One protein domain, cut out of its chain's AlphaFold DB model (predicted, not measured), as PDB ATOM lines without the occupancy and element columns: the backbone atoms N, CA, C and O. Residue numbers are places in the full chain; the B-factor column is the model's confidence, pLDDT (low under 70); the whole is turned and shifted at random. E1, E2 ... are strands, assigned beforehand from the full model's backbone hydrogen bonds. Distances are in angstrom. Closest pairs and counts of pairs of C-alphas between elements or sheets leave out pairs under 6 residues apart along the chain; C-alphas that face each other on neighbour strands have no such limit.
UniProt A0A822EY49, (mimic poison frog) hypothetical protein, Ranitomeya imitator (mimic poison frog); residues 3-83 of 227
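This is residues 3 to 83 of the 227 residues of the protein "(mimic poison frog) hypothetical protein" of Ranitomeya imitator (mimic poison frog) (UniProt A0A822EY49). A lopsided sandwich: a large, twisted sheet of five strands makes a wall, and the small hairpin of E4 and E5 covers part of one of its faces, so that the two sheets are only partly face to face. The other face of the large sheet bears no named element. The printed part has 81 residues, with no named helix and seven named strands, E1 to E7 along the chain; the large sheet has the order E3, E2, E1, E6, E7 and the small one E4, E5, both antiparallel throughout. The class is all strand. The whole is compact, with a radius of gyration of the C-alphas of 12.5 A and spans of 38, 25 and 21 A.

In the large sheet, E1 is residues 3 to 12, 26.0 A from first to last C-alpha, beginning at C-alpha 3 (-4.492, -55.797, -23.453). E2 is residues 15 to 23, 22.6 A long, and bends by 60 degrees at residue 19. E3 is residues 27 to 30, E6 residues 63 to 71, 26.0 A long, and E7 residues 74 to 81, 23.6 A long, ending at C-alpha 81 (-19.137, -39.448, -29.900). In the small sheet, E4 is residues 38 to 41, beginning at C-alpha 38 (-5.151, -34.585, -23.443), and E5 is residues 50 to 53.

In the large sheet E1 and E6 are antiparallel at 159 degrees, with N 7 and O 67 2.9 A apart, within hydrogen-bond range. On the other side of E1, E2 runs at 154 degrees, with N 8 and O 20 at 2.9 A. E1, E2 and E3 form a meander, each strand the antiparallel neighbour of the one before, with N 29 and O 21 at 2.8 A. E6 and E7 are a hairpin, with N 66 and O 78 at 2.8 A. E3 and E7 are the edge strands. E4 and E5 are a hairpin at 153 degrees, with N 39 and O 52 at 2.9 A. The two sheets form a sandwich, two sheets face to face: the facing parts are 9.8 A centre to centre, with strands at 36 degrees. E2 and E4 are near each other, with 7 pairs of C-alphas within 10 A. The closest C-alphas of E3 and E4 are those of Ile 30 and Leu 38, 7.5 A apart. E1 and E5 are only just apart, at 8.4 A.

The C-alphas farthest apart are those of Lys 58 and Pro 72, 38.5 A. The printed part has no cut, and no link is long. The mean pLDDT of the printed part is 86.0; residue 46, residues 54 to 58 and residues 82 to 83 are under 70.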
ATOM      1  N   VAL A   3      -4.483 -57.063 -22.709       89.19
ATOM      2  CA  VAL A   3      -4.492 -55.797 -23.453       89.19
ATOM      3  C   VAL A   3      -3.059 -55.277 -23.520       89.19
ATOM      4  O   VAL A   3      -2.512 -54.770 -22.541       89.19
ATOM      5  N   VAL A   4      -2.434 -55.394 -24.690       93.44
ATOM      6  CA  VAL A   4      -1.034 -54.986 -24.890       93.44
ATOM      7  C   VAL A   4      -0.904 -53.519 -25.300       93.44
ATOM      8  O   VAL A   4       0.128 -52.888 -25.043       93.44
ATOM      9  N   GLN A   5      -1.950 -52.969 -25.924       94.69
ATOM     10  CA  GLN A   5      -1.996 -51.580 -26.367       94.69
ATOM     11  C   GLN A   5      -3.433 -51.080 -26.528       94.69
ATOM     12  O   GLN A   5      -4.254 -51.752 -27.149       94.69
ATOM     13  N   VAL A   6      -3.689 -49.851 -26.087       94.31
ATOM     14  CA  VAL A   6      -4.899 -49.093 -26.413       94.31
ATOM     15  C   VAL A   6      -4.528 -47.891 -27.275       94.31
ATOM     16  O   VAL A   6      -3.630 -47.123 -26.926       94.31
ATOM     17  N   THR A   7      -5.213 -47.717 -28.401       95.81
ATOM     18  CA  THR A   7      -5.055 -46.552 -29.281       95.81
ATOM     19  C   THR A   7      -6.369 -45.795 -29.373       95.81
ATOM     20  O   THR A   7      -7.379 -46.345 -29.804       95.81
ATOM     21  N   TRP A   8      -6.335 -44.520 -29.002       95.38
ATOM     22  CA  TRP A   8      -7.457 -43.603 -29.143       95.38
ATOM     23  C   TRP A   8      -7.344 -42.823 -30.442       95.38
ATOM     24  O   TRP A   8      -6.298 -42.251 -30.754       95.38
ATOM     25  N   GLN A   9      -8.440 -42.785 -31.190       94.88
ATOM     26  CA  GLN A   9      -8.546 -42.067 -32.447       94.88
ATOM     27  C   GLN A   9      -9.762 -41.151 -32.461       94.88
ATOM     28  O   GLN A   9     -10.790 -41.454 -31.862       94.88
ATOM     29  N   LYS A  10      -9.661 -40.057 -33.208       91.62
ATOM     30  CA  LYS A  10     -10.729 -39.091 -33.455       91.62
ATOM     31  C   LYS A  10     -11.084 -39.083 -34.929       91.62
ATOM     32  O   LYS A  10     -10.207 -39.107 -35.790       91.62
ATOM     33  N   ARG A  11     -12.376 -39.047 -35.237       89.88
ATOM     34  CA  ARG A  11     -12.859 -38.945 -36.613       89.88
ATOM     35  C   ARG A  11     -12.584 -37.546 -37.160       89.88
ATOM     36  O   ARG A  11     -12.999 -36.559 -36.559       89.88
ATOM     37  N   LYS A  12     -11.981 -37.481 -38.343       88.19
ATOM     38  CA  LYS A  12     -11.692 -36.250 -39.081       88.19
ATOM     39  C   LYS A  12     -12.093 -36.437 -40.541       88.19
ATOM     40  O   LYS A  12     -11.415 -37.107 -41.312       88.19
ATOM     41  N   GLY A  13     -13.253 -35.895 -40.910       84.44
ATOM     42  CA  GLY A  13     -13.875 -36.188 -42.204       84.44
ATOM     43  C   GLY A  13     -14.152 -37.689 -42.362       84.44
ATOM     44  O   GLY A  13     -14.838 -38.282 -41.526       84.44
ATOM     45  N   ASN A  14     -13.588 -38.291 -43.413       85.06
ATOM     46  CA  ASN A  14     -13.702 -39.726 -43.706       85.06
ATOM     47  C   ASN A  14     -12.560 -40.573 -43.114       85.06
ATOM     48  O   ASN A  14     -12.539 -41.785 -43.324       85.06
ATOM     49  N   SER A  15     -11.614 -39.967 -42.390       89.38
ATOM     50  CA  SER A  15     -10.482 -40.666 -41.778       89.38
ATOM     51  C   SER A  15     -10.501 -40.573 -40.249       89.38
ATOM     52  O   SER A  15     -11.373 -39.944 -39.639       89.38
ATOM     53  N   TYR A  16      -9.540 -41.251 -39.628       91.56
ATOM     54  CA  TYR A  16      -9.289 -41.211 -38.196       91.56
ATOM     55  C   TYR A  16      -7.867 -40.720 -37.946       91.56
ATOM     56  O   TYR A  16      -6.923 -41.214 -38.562       91.56
ATOM     57  N   GLU A  17      -7.718 -39.764 -37.036       94.00
ATOM     58  CA  GLU A  17      -6.420 -39.316 -36.540       94.00
ATOM     59  C   GLU A  17      -6.162 -39.895 -35.149       94.00
ATOM     60  O   GLU A  17      -7.064 -39.962 -34.313       94.00
ATOM     61  N   THR A  18      -4.936 -40.346 -34.902       95.69
ATOM     62  CA  THR A  18      -4.538 -40.871 -33.591       95.69
ATOM     63  C   THR A  18      -4.340 -39.723 -32.608       95.69
ATOM     64  O   THR A  18      -3.674 -38.741 -32.923       95.69
ATOM     65  N   LEU A  19      -4.909 -39.870 -31.414       94.44
ATOM     66  CA  LEU A  19      -4.784 -38.920 -30.311       94.44
ATOM     67  C   LEU A  19      -3.700 -39.344 -29.331       94.44
ATOM     68  O   LEU A  19      -2.840 -38.557 -28.950       94.44
ATOM     69  N   VAL A  20      -3.772 -40.601 -28.901       95.88
ATOM     70  CA  VAL A  20      -2.868 -41.176 -27.914       95.88
ATOM     71  C   VAL A  20      -2.800 -42.683 -28.087       95.88
ATOM     72  O   VAL A  20      -3.792 -43.342 -28.407       95.88
ATOM     73  N   THR A  21      -1.618 -43.228 -27.840       96.19
ATOM     74  CA  THR A  21      -1.397 -44.663 -27.706       96.19
ATOM     75  C   THR A  21      -0.837 -44.941 -26.322       96.19
ATOM     76  O   THR A  21       0.154 -44.328 -25.939       96.19
ATOM     77  N   ASN A  22      -1.442 -45.870 -25.590       94.25
ATOM     78  CA  ASN A  22      -0.908 -46.399 -24.341       94.25
ATOM     79  C   ASN A  22      -0.549 -47.870 -24.558       94.25
ATOM     80  O   ASN A  22      -1.422 -48.678 -24.867       94.25
ATOM     81  N   SER A  23       0.733 -48.215 -24.455       93.62
ATOM     82  CA  SER A  23       1.220 -49.580 -24.667       93.62
ATOM     83  C   SER A  23       2.103 -50.032 -23.516       93.62
ATOM     84  O   SER A  23       2.862 -49.236 -22.967       93.62
ATOM     85  N   LYS A  24       2.091 -51.332 -23.210       90.62
ATOM     86  CA  LYS A  24       2.979 -51.888 -22.175       90.62
ATOM     87  C   LYS A  24       4.462 -51.674 -22.484       90.62
ATOM     88  O   LYS A  24       5.263 -51.505 -21.575       90.62
ATOM     89  N   LYS A  25       4.829 -51.689 -23.770       92.25
ATOM     90  CA  LYS A  25       6.226 -51.609 -24.220       92.25
ATOM     91  C   LYS A  25       6.771 -50.181 -24.269       92.25
ATOM     92  O   LYS A  25       7.936 -49.977 -23.958       92.25
ATOM     93  N   PHE A  26       5.960 -49.216 -24.702       93.38
ATOM     94  CA  PHE A  26       6.418 -47.846 -24.970       93.38
ATOM     95  C   PHE A  26       5.749 -46.791 -24.081       93.38
ATOM     96  O   PHE A  26       6.024 -45.605 -24.238       93.38
ATOM     97  N   GLY A  27       4.869 -47.208 -23.167       93.31
ATOM     98  CA  GLY A  27       4.094 -46.306 -22.326       93.31
ATOM     99  C   GLY A  27       3.088 -45.475 -23.122       93.31
ATOM    100  O   GLY A  27       2.611 -45.888 -24.189       93.31
ATOM    101  N   ILE A  28       2.759 -44.305 -22.572       94.94
ATOM    102  CA  ILE A  28       1.826 -43.335 -23.145       94.94
ATOM    103  C   ILE A  28       2.559 -42.443 -24.150       94.94
ATOM    104  O   ILE A  28       3.555 -41.799 -23.826       94.94
ATOM    105  N   LYS A  29       2.015 -42.346 -25.362       97.06
ATOM    106  CA  LYS A  29       2.466 -41.443 -26.420       97.06
ATOM    107  C   LYS A  29       1.287 -40.629 -26.934       97.06
ATOM    108  O   LYS A  29       0.436 -41.165 -27.643       97.06
ATOM    109  N   ILE A  30       1.253 -39.344 -26.592       95.75
ATOM    110  CA  ILE A  30       0.243 -38.388 -27.064       95.75
ATOM    111  C   ILE A  30       0.711 -37.786 -28.394       95.75
ATOM    112  O   ILE A  30       1.888 -37.473 -28.570       95.75
ATOM    113  N   SER A  31      -0.198 -37.666 -29.356       95.38
ATOM    114  CA  SER A  31       0.055 -37.074 -30.669       95.38
ATOM    115  C   SER A  31      -0.161 -35.560 -30.648       95.38
ATOM    116  O   SER A  31      -1.059 -35.055 -29.977       95.38
ATOM    117  N   LYS A  32       0.615 -34.811 -31.436       91.56
ATOM    118  CA  LYS A  32       0.373 -33.375 -31.657       91.56
ATOM    119  C   LYS A  32      -0.954 -33.153 -32.403       91.56
ATOM    120  O   LYS A  32      -1.257 -33.947 -33.295       91.56
ATOM    121  N   PRO A  33      -1.721 -32.087 -32.097       90.56
ATOM    122  CA  PRO A  33      -1.444 -31.004 -31.140       90.56
ATOM    123  C   PRO A  33      -1.967 -31.259 -29.707       90.56
ATOM    124  O   PRO A  33      -2.086 -30.330 -28.916       90.56
ATOM    125  N   TYR A  34      -2.294 -32.501 -29.348       87.50
ATOM    126  CA  TYR A  34      -3.033 -32.821 -28.121       87.50
ATOM    127  C   TYR A  34      -2.187 -32.829 -26.834       87.50
ATOM    128  O   TYR A  34      -2.740 -32.970 -25.748       87.50
ATOM    129  N   GLU A  35      -0.868 -32.641 -26.936       90.00
ATOM    130  CA  GLU A  35       0.112 -32.785 -25.843       90.00
ATOM    131  C   GLU A  35      -0.238 -31.986 -24.576       90.00
ATOM    132  O   GLU A  35      -0.069 -32.494 -23.473       90.00
ATOM    133  N   ASN A  36      -0.777 -30.770 -24.717       84.38
ATOM    134  CA  ASN A  36      -1.069 -29.885 -23.578       84.38
ATOM    135  C   ASN A  36      -2.511 -29.976 -23.067       84.38
ATOM    136  O   ASN A  36      -2.877 -29.288 -22.114       84.38
ATOM    137  N   ARG A  37      -3.354 -30.772 -23.727       81.50
ATOM    138  CA  ARG A  37      -4.799 -30.764 -23.483       81.50
ATOM    139  C   ARG A  37      -5.446 -32.138 -23.427       81.50
ATOM    140  O   ARG A  37      -6.646 -32.208 -23.200       81.50
ATOM    141  N   LEU A  38      -4.682 -33.213 -23.593       87.12
ATOM    142  CA  LEU A  38      -5.151 -34.585 -23.443       87.12
ATOM    143  C   LEU A  38      -4.387 -35.289 -22.321       87.12
ATOM    144  O   LEU A  38      -3.168 -35.186 -22.238       87.12
ATOM    145  N   SER A  39      -5.094 -36.055 -21.495       87.06
ATOM    146  CA  SER A  39      -4.494 -36.967 -20.520       87.06
ATOM    147  C   SER A  39      -5.162 -38.340 -20.561       87.06
ATOM    148  O   SER A  39      -6.346 -38.467 -20.875       87.06
ATOM    149  N   VAL A  40      -4.388 -39.385 -20.266       88.88
ATOM    150  CA  VAL A  40      -4.907 -40.744 -20.056       88.88
ATOM    151  C   VAL A  40      -5.220 -40.894 -18.574       88.88
ATOM    152  O   VAL A  40      -4.395 -40.536 -17.735       88.88
ATOM    153  N   LEU A  41      -6.404 -41.404 -18.258       83.81
ATOM    154  CA  LEU A  41      -6.844 -41.633 -16.888       83.81
ATOM    155  C   LEU A  41      -6.554 -43.076 -16.480       83.81
ATOM    156  O   LEU A  41      -6.731 -44.006 -17.270       83.81
ATOM    157  N   GLU A  42      -6.133 -43.260 -15.231       80.50
ATOM    158  CA  GLU A  42      -5.969 -44.591 -14.660       80.50
ATOM    159  C   GLU A  42      -7.335 -45.247 -14.435       80.50
ATOM    160  O   GLU A  42      -8.236 -44.679 -13.811       80.50
ATOM    161  N   THR A  43      -7.484 -46.465 -14.944       77.75
ATOM    162  CA  THR A  43      -8.676 -47.300 -14.790       77.75
ATOM    163  C   THR A  43      -8.320 -48.526 -13.953       77.75
ATOM    164  O   THR A  43      -7.218 -49.064 -14.042       77.75
ATOM    165  N   LYS A  44      -9.248 -48.979 -13.104       74.31
ATOM    166  CA  LYS A  44      -9.033 -50.173 -12.263       74.31
ATOM    167  C   LYS A  44      -9.209 -51.484 -13.033       74.31
ATOM    168  O   LYS A  44      -8.713 -52.516 -12.597       74.31
ATOM    169  N   ASP A  45      -9.944 -51.437 -14.140       78.12
ATOM    170  CA  ASP A  45     -10.267 -52.588 -14.974       78.12
ATOM    171  C   ASP A  45      -9.386 -52.594 -16.238       78.12
ATOM    172  O   ASP A  45      -9.440 -51.626 -17.003       78.12
ATOM    173  N   PRO A  46      -8.617 -53.671 -16.498       69.12
ATOM    174  CA  PRO A  46      -7.820 -53.833 -17.715       69.12
ATOM    175  C   PRO A  46      -8.619 -53.724 -19.022       69.12
ATOM    176  O   PRO A  46      -8.042 -53.399 -20.059       69.12
ATOM    177  N   GLY A  47      -9.929 -54.000 -18.990       73.25
ATOM    178  CA  GLY A  47     -10.831 -53.866 -20.139       73.25
ATOM    179  C   GLY A  47     -11.326 -52.442 -20.395       73.25
ATOM    180  O   GLY A  47     -11.991 -52.195 -21.399       73.25
ATOM    181  N   THR A  48     -11.001 -51.498 -19.511       81.94
ATOM    182  CA  THR A  48     -11.479 -50.119 -19.580       81.94
ATOM    183  C   THR A  48     -10.311 -49.180 -19.846       81.94
ATOM    184  O   THR A  48      -9.243 -49.294 -19.250       81.94
ATOM    185  N   SER A  49     -10.512 -48.202 -20.720       86.12
ATOM    186  CA  SER A  49      -9.577 -47.099 -20.931       86.12
ATOM    187  C   SER A  49     -10.361 -45.806 -20.882       86.12
ATOM    188  O   SER A  49     -11.489 -45.794 -21.361       86.12
ATOM    189  N   ALA A  50      -9.767 -44.758 -20.309       86.19
ATOM    190  CA  ALA A  50     -10.363 -43.437 -20.335       86.19
ATOM    191  C   ALA A  50      -9.362 -42.336 -20.667       86.19
ATOM    192  O   ALA A  50      -8.200 -42.383 -20.257       86.19
ATOM    193  N   ILE A  51      -9.829 -41.335 -21.413       87.81
ATOM    194  CA  ILE A  51      -9.080 -40.107 -21.696       87.81
ATOM    195  C   ILE A  51      -9.870 -38.881 -21.245       87.81
ATOM    196  O   ILE A  51     -11.099 -38.871 -21.283       87.81
ATOM    197  N   ALA A  52      -9.153 -37.832 -20.850       81.25
ATOM    198  CA  ALA A  52      -9.711 -36.510 -20.615       81.25
ATOM    199  C   ALA A  52      -9.140 -35.521 -21.635       81.25
ATOM    200  O   ALA A  52      -7.935 -35.502 -21.880       81.25
ATOM    201  N   LEU A  53     -10.011 -34.691 -22.216       77.19
ATOM    202  CA  LEU A  53      -9.647 -33.635 -23.159       77.19
ATOM    203  C   LEU A  53     -10.103 -32.275 -22.605       77.19
ATOM    204  O   LEU A  53     -11.273 -32.099 -22.267       77.19
ATOM    205  N   SER A  54      -9.184 -31.317 -22.500       68.69
ATOM    206  CA  SER A  54      -9.418 -29.957 -22.005       68.69
ATOM    207  C   SER A  54      -9.367 -28.929 -23.143       68.69
ATOM    208  O   SER A  54      -9.015 -29.257 -24.277       68.69
ATOM    209  N   GLN A  55      -9.760 -27.681 -22.855       65.94
ATOM    210  CA  GLN A  55      -9.727 -26.553 -23.807       65.94
ATOM    211  C   GLN A  55     -10.456 -26.823 -25.137       65.94
ATOM    212  O   GLN A  55      -9.963 -26.435 -26.187       65.94
ATOM    213  N   LEU A  56     -11.597 -27.525 -25.094       67.19
ATOM    214  CA  LEU A  56     -12.305 -28.025 -26.283       67.19
ATOM    215  C   LEU A  56     -12.490 -26.961 -27.384       67.19
ATOM    216  O   LEU A  56     -13.014 -25.878 -27.131       67.19
ATOM    217  N   GLU A  57     -12.106 -27.317 -28.610       64.94
ATOM    218  CA  GLU A  57     -12.215 -26.508 -29.833       64.94
ATOM    219  C   GLU A  57     -13.241 -27.127 -30.771       64.94
ATOM    220  O   GLU A  57     -13.419 -28.337 -30.729       64.94
ATOM    221  N   LYS A  58     -13.897 -26.345 -31.643       64.00
ATOM    222  CA  LYS A  58     -15.021 -26.790 -32.498       64.00
ATOM    223  C   LYS A  58     -14.763 -28.131 -33.196       64.00
ATOM    224  O   LYS A  58     -15.680 -28.931 -33.346       64.00
ATOM    225  N   GLU A  59     -13.527 -28.376 -33.595       71.94
ATOM    226  CA  GLU A  59     -13.048 -29.569 -34.277       71.94
ATOM    227  C   GLU A  59     -13.103 -30.831 -33.398       71.94
ATOM    228  O   GLU A  59     -13.052 -31.936 -33.931       71.94
ATOM    229  N   ASP A  60     -13.188 -30.705 -32.071       74.44
ATOM    230  CA  ASP A  60     -13.360 -31.787 -31.088       74.44
ATOM    231  C   ASP A  60     -14.788 -32.348 -31.041       74.44
ATOM    232  O   ASP A  60     -15.008 -33.413 -30.466       74.44
ATOM    233  N   ASP A  61     -15.743 -31.702 -31.719       75.75
ATOM    234  CA  ASP A  61     -17.047 -32.274 -32.074       75.75
ATOM    235  C   ASP A  61     -16.877 -33.428 -33.073       75.75
ATOM    236  O   ASP A  61     -16.999 -33.282 -34.294       75.75
ATOM    237  N   ALA A  62     -16.532 -34.595 -32.545       81.75
ATOM    238  CA  ALA A  62     -16.202 -35.756 -33.342       81.75
ATOM    239  C   ALA A  62     -16.637 -37.057 -32.667       81.75
ATOM    240  O   ALA A  62     -16.947 -37.132 -31.477       81.75
ATOM    241  N   CYS A  63     -16.624 -38.124 -33.463       85.31
ATOM    242  CA  CYS A  63     -16.666 -39.471 -32.923       85.31
ATOM    243  C   CYS A  63     -15.251 -39.944 -32.628       85.31
ATOM    244  O   CYS A  63     -14.362 -39.817 -33.466       85.31
ATOM    245  N   PHE A  64     -15.080 -40.533 -31.462       89.50
ATOM    246  CA  PHE A  64     -13.844 -41.082 -30.956       89.50
ATOM    247  C   PHE A  64     -13.940 -42.604 -30.961       89.50
ATOM    248  O   PHE A  64     -15.024 -43.185 -30.864       89.50
ATOM    249  N   MET A  65     -12.802 -43.256 -31.127       91.81
ATOM    250  CA  MET A  65     -12.700 -44.703 -31.173       91.81
ATOM    251  C   MET A  65     -11.519 -45.149 -30.325       91.81
ATOM    252  O   MET A  65     -10.401 -44.683 -30.538       91.81
ATOM    253  N   ALA A  66     -11.770 -46.065 -29.400       92.69
ATOM    254  CA  ALA A  66     -10.744 -46.798 -28.681       92.69
ATOM    255  C   ALA A  66     -10.510 -48.134 -29.385       92.69
ATOM    256  O   ALA A  66     -11.459 -48.869 -29.662       92.69
ATOM    257  N   ILE A  67      -9.253 -48.449 -29.678       94.50
ATOM    258  CA  ILE A  67      -8.833 -49.725 -30.255       94.50
ATOM    259  C   ILE A  67      -7.981 -50.447 -29.215       94.50
ATOM    260  O   ILE A  67      -6.854 -50.035 -28.945       94.50
ATOM    261  N   PHE A  68      -8.521 -51.524 -28.652       93.31
ATOM    262  CA  PHE A  68      -7.840 -52.414 -27.720       93.31
ATOM    263  C   PHE A  68      -7.188 -53.536 -28.516       93.31
ATOM    264  O   PHE A  68      -7.884 -54.358 -29.102       93.31
ATOM    265  N   ASN A  69      -5.860 -53.580 -28.547       93.94
ATOM    266  CA  ASN A  69      -5.122 -54.702 -29.113       93.94
ATOM    267  C   ASN A  69      -4.902 -55.734 -28.010       93.94
ATOM    268  O   ASN A  69      -4.227 -55.452 -27.016       93.94
ATOM    269  N   ILE A  70      -5.497 -56.908 -28.193       92.00
ATOM    270  CA  ILE A  70      -5.541 -57.994 -27.223       92.00
ATOM    271  C   ILE A  70      -4.762 -59.172 -27.790       92.00
ATOM    272  O   ILE A  70      -4.960 -59.573 -28.934       92.00
ATOM    273  N   TYR A  71      -3.860 -59.732 -26.995       89.19
ATOM    274  CA  TYR A  71      -3.181 -60.968 -27.356       89.19
ATOM    275  C   TYR A  71      -3.841 -62.167 -26.653       89.19
ATOM    276  O   TYR A  71      -4.089 -62.088 -25.439       89.19
ATOM    277  N   PRO A  72      -4.104 -63.280 -27.365       91.62
ATOM    278  CA  PRO A  72      -3.969 -63.494 -28.817       91.62
ATOM    279  C   PRO A  72      -5.206 -63.056 -29.632       91.62
ATOM    280  O   PRO A  72      -5.220 -63.215 -30.848       91.62
ATOM    281  N   ASP A  73      -6.234 -62.520 -28.972       90.44
ATOM    282  CA  ASP A  73      -7.600 -62.390 -29.510       90.44
ATOM    283  C   ASP A  73      -7.786 -61.308 -30.595       90.44
ATOM    284  O   ASP A  73      -8.866 -61.173 -31.172       90.44
ATOM    285  N   GLY A  74      -6.748 -60.533 -30.906       90.31
ATOM    286  CA  GLY A  74      -6.791 -59.474 -31.909       90.31
ATOM    287  C   GLY A  74      -7.361 -58.162 -31.365       90.31
ATOM    288  O   GLY A  74      -7.228 -57.845 -30.186       90.31
ATOM    289  N   ALA A  75      -7.935 -57.331 -32.238       92.25
ATOM    290  CA  ALA A  75      -8.343 -55.973 -31.881       92.25
ATOM    291  C   ALA A  75      -9.851 -55.852 -31.598       92.25
ATOM    292  O   ALA A  75     -10.670 -56.158 -32.465       92.25
ATOM    293  N   LEU A  76     -10.212 -55.295 -30.439       90.75
ATOM    294  CA  LEU A  76     -11.575 -54.861 -30.111       90.75
ATOM    295  C   LEU A  76     -11.706 -53.342 -30.232       90.75
ATOM    296  O   LEU A  76     -10.770 -52.595 -29.948       90.75
ATOM    297  N   LYS A  77     -12.880 -52.872 -30.664       90.12
ATOM    298  CA  LYS A  77     -13.140 -51.448 -30.906       90.12
ATOM    299  C   LYS A  77     -14.337 -50.962 -30.098       90.12
ATOM    300  O   LYS A  77     -15.427 -51.508 -30.230       90.12
ATOM    301  N   GLY A  78     -14.135 -49.899 -29.328       85.69
ATOM    302  CA  GLY A  78     -15.194 -49.114 -28.695       85.69
ATOM    303  C   GLY A  78     -15.349 -47.775 -29.410       85.69
ATOM    304  O   GLY A  78     -14.355 -47.178 -29.820       85.69
ATOM    305  N   LYS A  79     -16.580 -47.291 -29.587       85.25
ATOM    306  CA  LYS A  79     -16.855 -45.997 -30.228       85.25
ATOM    307  C   LYS A  79     -17.767 -45.156 -29.346       85.25
ATOM    308  O   LYS A  79     -18.833 -45.613 -28.952       85.25
ATOM    309  N   GLY A  80     -17.375 -43.908 -29.125       79.69
ATOM    310  CA  GLY A  80     -18.188 -42.873 -28.491       79.69
ATOM    311  C   GLY A  80     -18.193 -41.623 -29.361       79.69
ATOM    312  O   GLY A  80     -17.312 -41.450 -30.197       79.69
ATOM    313  N   CYS A  81     -19.177 -40.743 -29.224       73.25
ATOM    314  CA  CYS A  81     -19.137 -39.448 -29.900       73.25
ATOM    315  C   CYS A  81     -19.343 -38.343 -28.878       73.25
ATOM    316  O   CYS A  81     -20.274 -38.419 -28.074       73.25
ATOM    317  N   LEU A  82     -18.479 -37.330 -28.931       68.44
ATOM    318  CA  LEU A  82     -18.743 -36.093 -28.220       68.44
ATOM    319  C   LEU A  82     -19.903 -35.395 -28.942       68.44
ATOM    320  O   LEU A  82     -19.976 -35.427 -30.173       68.44
ATOM    321  N   PRO A  83     -20.853 -34.806 -28.211       54.19
ATOM    322  CA  PRO A  83     -21.852 -33.955 -28.793       54.19
ATOM    323  C   PRO A  83     -21.145 -32.730 -29.341       54.19
ATOM    324  O   PRO A  83     -20.100 -32.288 -28.857       54.19
TER     325      PRO A  83